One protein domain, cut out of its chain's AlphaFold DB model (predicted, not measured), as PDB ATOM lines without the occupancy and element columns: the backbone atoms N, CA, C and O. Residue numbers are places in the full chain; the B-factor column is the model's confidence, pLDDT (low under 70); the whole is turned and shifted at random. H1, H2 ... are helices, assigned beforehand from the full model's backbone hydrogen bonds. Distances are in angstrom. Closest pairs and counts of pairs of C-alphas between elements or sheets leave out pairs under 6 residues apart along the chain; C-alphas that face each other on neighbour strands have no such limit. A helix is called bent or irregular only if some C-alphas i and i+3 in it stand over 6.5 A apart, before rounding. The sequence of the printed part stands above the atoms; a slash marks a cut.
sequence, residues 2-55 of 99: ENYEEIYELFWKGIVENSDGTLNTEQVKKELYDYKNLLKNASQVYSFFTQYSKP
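This is residues 2 to 55 of the 99 residues of an uncharacterized protein of Bacillus sonorensis L12 (UniProt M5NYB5). A short helix, H1, and a long helix, H2, make an open V, meeting where H1 ends and H2 begins. A loop, residues 17 to 24, joins them at this corner, and after H2 residues 50 to 55 fold back. The printed part has 54 residues with two named helices, H1 then H2, and no named strand; its class is all helix. It is only just loose, close to extended, with a radius of gyration of the C-alphas of 14.8 A, and flat, spanning 46 by 25 by 9 A.

H1, residues 4 to 16, begins at C-alpha 4 (26.132, 55.645, 48.644) and measures 14.3 A. It is irregular, but only just: C-alphas 10 and 13 are 6.8 A apart. H2, residues 25 to 49, measures 36.5 A and ends at C-alpha 49 (5.356, 36.331, 37.693).

H1, with residues 15 to 16 alone, touches H2, with residues 25 to 28 alone; the closest C-alphas, of Val 16 and Val 28, are 5.6 A apart. They run opposite ways at a steep tilt of 63 degrees. In H2 every O i to N i+4 pair is within hydrogen-bond range; in H1, 6 of 9 are.

The C-alphas farthest apart, of Asp 20 and Gln 51, are 46.2 A apart. The printed part has no cut, and the link from H1 to H2 is short. Residues 32 to 37 of H2 stand free. No printed residue is under pLDDT 70.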
ATOM      1  N   GLU A   2      23.387  51.280  54.406       75.00
ATOM      2  CA  GLU A   2      24.645  51.620  53.737       75.00
ATOM      3  C   GLU A   2      24.389  52.885  52.919       75.00
ATOM      4  O   GLU A   2      23.375  52.978  52.217       75.00
ATOM      5  N   ASN A   3      25.232  53.901  53.089       89.25
ATOM      6  CA  ASN A   3      25.105  55.114  52.291       89.25
ATOM      7  C   ASN A   3      25.866  54.939  50.966       89.25
ATOM      8  O   ASN A   3      26.713  54.058  50.818       89.25
ATOM      9  N   TYR A   4      25.541  55.769  49.976       92.50
ATOM     10  CA  TYR A   4      26.132  55.645  48.644       92.50
ATOM     11  C   TYR A   4      27.659  55.848  48.642       92.50
ATOM     12  O   TYR A   4      28.328  55.306  47.770       92.50
ATOM     13  N   GLU A   5      28.202  56.593  49.609       94.81
ATOM     14  CA  GLU A   5      29.631  56.887  49.732       94.81
ATOM     15  C   GLU A   5      30.411  55.653  50.197       94.81
ATOM     16  O   GLU A   5      31.440  55.307  49.627       94.81
ATOM     17  N   GLU A   6      29.886  54.929  51.186       96.12
ATOM     18  CA  GLU A   6      30.480  53.679  51.669       96.12
ATOM     19  C   GLU A   6      30.509  52.619  50.564       96.12
ATOM     20  O   GLU A   6      31.529  51.966  50.352       96.12
ATOM     21  N   ILE A   7      29.414  52.483  49.810       95.81
ATOM     22  CA  ILE A   7      29.338  51.553  48.675       95.81
ATOM     23  C   ILE A   7      30.258  51.987  47.537       95.81
ATOM     24  O   ILE A   7      30.847  51.141  46.858       95.81
ATOM     25  N   TYR A   8      30.417  53.293  47.334       95.88
ATOM     26  CA  TYR A   8      31.386  53.791  46.378       95.88
ATOM     27  C   TYR A   8      32.806  53.378  46.768       95.88
ATOM     28  O   TYR A   8      33.469  52.681  46.005       95.88
ATOM     29  N   GLU A   9      33.241  53.739  47.974       96.25
ATOM     30  CA  GLU A   9      34.606  53.504  48.446       96.25
ATOM     31  C   GLU A   9      34.948  52.013  48.573       96.25
ATOM     32  O   GLU A   9      36.049  51.604  48.203       96.25
ATOM     33  N   LEU A  10      34.017  51.184  49.060       96.62
ATOM     34  CA  LEU A  10      34.278  49.764  49.317       96.62
ATOM     35  C   LEU A  10      34.141  48.873  48.080       96.62
ATOM     36  O   LEU A  10      34.794  47.831  48.015       96.62
ATOM     37  N   PHE A  11      33.287  49.242  47.123       96.69
ATOM     38  CA  PHE A  11      32.960  48.384  45.984       96.69
ATOM     39  C   PHE A  11      33.258  49.050  44.641       96.69
ATOM     40  O   PHE A  11      34.038  48.516  43.853       96.69
ATOM     41  N   TRP A  12      32.668  50.217  44.366       96.94
ATOM     42  CA  TRP A  12      32.756  50.807  43.027       96.94
ATOM     43  C   TRP A  12      34.121  51.383  42.700       96.94
ATOM     44  O   TRP A  12      34.550  51.261  41.557       96.94
ATOM     45  N   LYS A  13      34.816  51.985  43.662       96.44
ATOM     46  CA  LYS A  13      36.059  52.724  43.430       96.44
ATOM     47  C   LYS A  13      37.110  51.898  42.696       96.44
ATOM     48  O   LYS A  13      37.629  52.332  41.675       96.44
ATOM     49  N   GLY A  14      37.346  50.664  43.145       97.25
ATOM     50  CA  GLY A  14      38.289  49.743  42.498       97.25
ATOM     51  C   GLY A  14      37.850  49.239  41.116       97.25
ATOM     52  O   GLY A  14      38.659  48.654  40.400       97.25
ATOM     53  N   ILE A  15      36.586  49.450  40.746       97.31
ATOM     54  CA  ILE A  15      36.024  49.097  39.440       97.31
ATOM     55  C   ILE A  15      36.091  50.310  38.508       97.31
ATOM     56  O   ILE A  15      36.543  50.192  37.373       97.31
ATOM     57  N   VAL A  16      35.635  51.480  38.961       97.56
ATOM     58  CA  VAL A  16      35.374  52.636  38.090       97.56
ATOM     59  C   VAL A  16      36.497  53.664  38.046       97.56
ATOM     60  O   VAL A  16      36.454  54.531  37.174       97.56
ATOM     61  N   GLU A  17      37.495  53.591  38.927       98.06
ATOM     62  CA  GLU A  17      38.672  54.466  38.898       98.06
ATOM     63  C   GLU A  17      39.913  53.758  38.330       98.06
ATOM     64  O   GLU A  17      40.080  52.540  38.403       98.06
ATOM     65  N   ASN A  18      40.809  54.551  37.751       97.56
ATOM     66  CA  ASN A  18      42.167  54.151  37.416       97.56
ATOM     67  C   ASN A  18      43.047  54.146  38.679       97.56
ATOM     68  O   ASN A  18      42.701  54.719  39.710       97.56
ATOM     69  N   SER A  19      44.254  53.582  38.585       95.31
ATOM     70  CA  SER A  19      45.215  53.564  39.700       95.31
ATOM     71  C   SER A  19      45.659  54.952  40.189       95.31
ATOM     72  O   SER A  19      46.232  55.057  41.268       95.31
ATOM     73  N   ASP A  20      45.450  56.004  39.392       96.00
ATOM     74  CA  ASP A  20      45.767  57.398  39.731       96.00
ATOM     75  C   ASP A  20      44.588  58.163  40.368       96.00
ATOM     76  O   ASP A  20      44.716  59.355  40.650       96.00
ATOM     77  N   GLY A  21      43.454  57.492  40.603       93.69
ATOM     78  CA  GLY A  21      42.240  58.077  41.185       93.69
ATOM     79  C   GLY A  21      41.363  58.842  40.190       93.69
ATOM     80  O   GLY A  21      40.382  59.468  40.583       93.69
ATOM     81  N   THR A  22      41.689  58.830  38.894       97.62
ATOM     82  CA  THR A  22      40.807  59.391  37.860       97.62
ATOM     83  C   THR A  22      39.736  58.386  37.442       97.62
ATOM     84  O   THR A  22      39.970  57.180  37.444       97.62
ATOM     85  N   LEU A  23      38.558  58.857  37.021       97.25
ATOM     86  CA  LEU A  23      37.498  57.968  36.532       97.25
ATOM     87  C   LEU A  23      37.900  57.254  35.234       97.25
ATOM     88  O   LEU A  23      38.155  57.876  34.196       97.25
ATOM     89  N   ASN A  24      37.834  55.926  35.255       97.81
ATOM     90  CA  ASN A  24      37.899  55.079  34.077       97.81
ATOM     91  C   ASN A  24      36.564  55.141  33.322       97.81
ATOM     92  O   ASN A  24      35.650  54.336  33.508       97.81
ATOM     93  N   THR A  25      36.459  56.124  32.432       97.38
ATOM     94  CA  THR A  25      35.224  56.413  31.688       97.38
ATOM     95  C   THR A  25      34.741  55.227  30.844       97.38
ATOM     96  O   THR A  25      33.536  55.031  30.695       97.38
ATOM     97  N   GLU A  26      35.651  54.422  30.292       97.62
ATOM     98  CA  GLU A  26      35.267  53.236  29.519       97.62
ATOM     99  C   GLU A  26      34.674  52.146  30.409       97.62
ATOM    100  O   GLU A  26      33.666  51.543  30.037       97.62
ATOM    101  N   GLN A  27      35.235  51.924  31.601       97.69
ATOM    102  CA  GLN A  27      34.651  50.977  32.545       97.69
ATOM    103  C   GLN A  27      33.279  51.455  33.027       97.69
ATOM    104  O   GLN A  27      32.320  50.695  32.960       97.69
ATOM    105  N   VAL A  28      33.139  52.737  33.379       97.94
ATOM    106  CA  VAL A  28      31.842  53.326  33.761       97.94
ATOM    107  C   VAL A  28      30.775  53.093  32.688       97.94
ATOM    108  O   VAL A  28      29.651  52.707  33.005       97.94
ATOM    109  N   LYS A  29      31.102  53.280  31.402       98.12
ATOM    110  CA  LYS A  29      30.154  53.023  30.303       98.12
ATOM    111  C   LYS A  29      29.698  51.564  30.250       98.12
ATOM    112  O   LYS A  29      28.526  51.327  29.959       98.12
ATOM    113  N   LYS A  30      30.596  50.609  30.512       97.88
ATOM    114  CA  LYS A  30      30.257  49.178  30.558       97.88
ATOM    115  C   LYS A  30      29.320  48.874  31.723       97.88
ATOM    116  O   LYS A  30      28.253  48.320  31.490       97.88
ATOM    117  N   GLU A  31      29.644  49.355  32.922       97.81
ATOM    118  CA  GLU A  31      28.800  49.155  34.109       97.81
ATOM    119  C   GLU A  31      27.403  49.766  33.928       97.81
ATOM    120  O   GLU A  31      26.387  49.149  34.240       97.81
ATOM    121  N   LEU A  32      27.318  50.963  33.335       96.94
ATOM    122  CA  LEU A  32      26.034  51.596  33.020       96.94
ATOM    123  C   LEU A  32      25.243  50.829  31.948       96.94
ATOM    124  O   LEU A  32      24.010  50.789  32.001       96.94
ATOM    125  N   TYR A  33      25.925  50.229  30.971       97.12
ATOM    126  CA  TYR A  33      25.294  49.377  29.965       97.12
ATOM    127  C   TYR A  33      24.721  48.103  30.597       97.12
ATOM    128  O   TYR A  33      23.560  47.761  30.345       97.12
ATOM    129  N   ASP A  34      25.487  47.451  31.466       96.12
ATOM    130  CA  ASP A  34      25.061  46.247  32.179       96.12
ATOM    131  C   ASP A  34      23.910  46.553  33.137       96.12
ATOM    132  O   ASP A  34      22.889  45.861  33.114       96.12
ATOM    133  N   TYR A  35      23.986  47.664  33.872       93.75
ATOM    134  CA  TYR A  35      22.895  48.128  34.725       93.75
ATOM    135  C   TYR A  35      21.613  48.408  33.928       93.75
ATOM    136  O   TYR A  35      20.528  47.966  34.313       93.75
ATOM    137  N   LYS A  36      21.708  49.066  32.763       93.88
ATOM    138  CA  LYS A  36      20.554  49.267  31.868       93.88
ATOM    139  C   LYS A  36      19.931  47.932  31.441       93.88
ATOM    140  O   LYS A  36      18.702  47.813  31.404       93.88
ATOM    141  N   ASN A  37      20.754  46.941  31.101       93.44
ATOM    142  CA  ASN A  37      20.269  45.614  30.727       93.44
ATOM    143  C   ASN A  37      19.625  44.894  31.915       93.44
ATOM    144  O   ASN A  37      18.567  44.286  31.744       93.44
ATOM    145  N   LEU A  38      20.200  45.001  33.112       90.88
ATOM    146  CA  LEU A  38      19.625  44.450  34.336       90.88
ATOM    147  C   LEU A  38      18.247  45.056  34.617       90.88
ATOM    148  O   LEU A  38      17.289  44.310  34.801       90.88
ATOM    149  N   LEU A  39      18.106  46.383  34.536       88.56
ATOM    150  CA  LEU A  39      16.816  47.062  34.707       88.56
ATOM    151  C   LEU A  39      15.765  46.570  33.707       88.56
ATOM    152  O   LEU A  39      14.616  46.338  34.086       88.56
ATOM    153  N   LYS A  40      16.146  46.385  32.437       86.75
ATOM    154  CA  LYS A  40      15.235  45.882  31.401       86.75
ATOM    155  C   LYS A  40      14.765  44.457  31.705       86.75
ATOM    156  O   LYS A  40      13.568  44.195  31.637       86.75
ATOM    157  N   ASN A  41      15.688  43.555  32.026       87.50
ATOM    158  CA  ASN A  41      15.372  42.136  32.190       87.50
ATOM    159  C   ASN A  41      14.702  41.838  33.541       87.50
ATOM    160  O   ASN A  41      13.702  41.125  33.571       87.50
ATOM    161  N   ALA A  42      15.181  42.422  34.645       87.38
ATOM    162  CA  ALA A  42      14.597  42.209  35.971       87.38
ATOM    163  C   ALA A  42      13.130  42.661  36.021       87.38
ATOM    164  O   ALA A  42      12.269  41.922  36.490       87.38
ATOM    165  N   SER A  43      12.826  43.827  35.440       85.94
ATOM    166  CA  SER A  43      11.449  44.331  35.352       85.94
ATOM    167  C   SER A  43      10.536  43.382  34.574       85.94
ATOM    168  O   SER A  43       9.402  43.148  34.986       85.94
ATOM    169  N   GLN A  44      11.031  42.816  33.463       87.94
ATOM    170  CA  GLN A  44      10.282  41.853  32.655       87.94
ATOM    171  C   GLN A  44       9.972  40.583  33.450       87.94
ATOM    172  O   GLN A  44       8.812  40.181  33.503       87.94
ATOM    173  N   VAL A  45      10.971  40.002  34.119       84.69
ATOM    174  CA  VAL A  45      10.792  38.796  34.943       84.69
ATOM    175  C   VAL A  45       9.811  39.052  36.086       84.69
ATOM    176  O   VAL A  45       8.864  38.289  36.255       84.69
ATOM    177  N   TYR A  46       9.981  40.145  36.834       87.88
ATOM    178  CA  TYR A  46       9.087  40.474  37.947       87.88
ATOM    179  C   TYR A  46       7.647  40.651  37.463       87.88
ATOM    180  O   TYR A  46       6.742  40.047  38.035       87.88
ATOM    181  N   SER A  47       7.447  41.370  36.352       87.00
ATOM    182  CA  SER A  47       6.114  41.595  35.777       87.00
ATOM    183  C   SER A  47       5.465  40.339  35.193       87.00
ATOM    184  O   SER A  47       4.246  40.283  35.061       87.00
ATOM    185  N   PHE A  48       6.265  39.334  34.827       87.19
ATOM    186  CA  PHE A  48       5.748  38.071  34.309       87.19
ATOM    187  C   PHE A  48       5.125  37.232  35.426       87.19
ATOM    188  O   PHE A  48       4.053  36.655  35.258       87.19
ATOM    189  N   PHE A  49       5.790  37.171  36.580       82.38
ATOM    190  CA  PHE A  49       5.356  36.331  37.693       82.38
ATOM    191  C   PHE A  49       4.446  37.054  38.693       82.38
ATOM    192  O   PHE A  49       3.615  36.424  39.354       82.38
ATOM    193  N   THR A  50       4.582  38.373  38.807       86.19
ATOM    194  CA  THR A  50       3.973  39.174  39.873       86.19
ATOM    195  C   THR A  50       3.336  40.447  39.326       86.19
ATOM    196  O   THR A  50       3.587  40.845  38.191       86.19
ATOM    197  N   GLN A  51       2.521  41.118  40.136       85.12
ATOM    198  CA  GLN A  51       2.015  42.454  39.795       85.12
ATOM    199  C   GLN A  51       3.095  43.552  39.885       85.12
ATOM    200  O   GLN A  51       2.870  44.689  39.465       85.12
ATOM    201  N   TYR A  52       4.263  43.237  40.449       86.50
ATOM    202  CA  TYR A  52       5.369  44.170  40.597       86.50
ATOM    203  C   TYR A  52       6.241  44.180  39.343       86.50
ATOM    204  O   TYR A  52       6.608  43.147  38.798       86.50
ATOM    205  N   SER A  53       6.620  45.373  38.895       81.25
ATOM    206  CA  SER A  53       7.477  45.556  37.716       81.25
ATOM    207  C   SER A  53       8.680  46.452  37.978       81.25
ATOM    208  O   SER A  53       9.542  46.593  37.115       81.25
ATOM    209  N   LYS A  54       8.759  47.080  39.158       85.75
ATOM    210  CA  LYS A  54       9.875  47.966  39.491       85.75
ATOM    211  C   LYS A  54      11.092  47.112  39.860       85.75
ATOM    212  O   LYS A  54      10.989  46.324  40.798       85.75
ATOM    213  N   PRO A  55      12.248  47.301  39.210       81.19
ATOM    214  CA  PRO A  55      13.430  46.474  39.456       81.19
ATOM    215  C   PRO A  55      14.059  46.716  40.837       81.19
ATOM    216  O   PRO A  55      14.767  45.855  41.336       81.19
TER     217      PRO A  55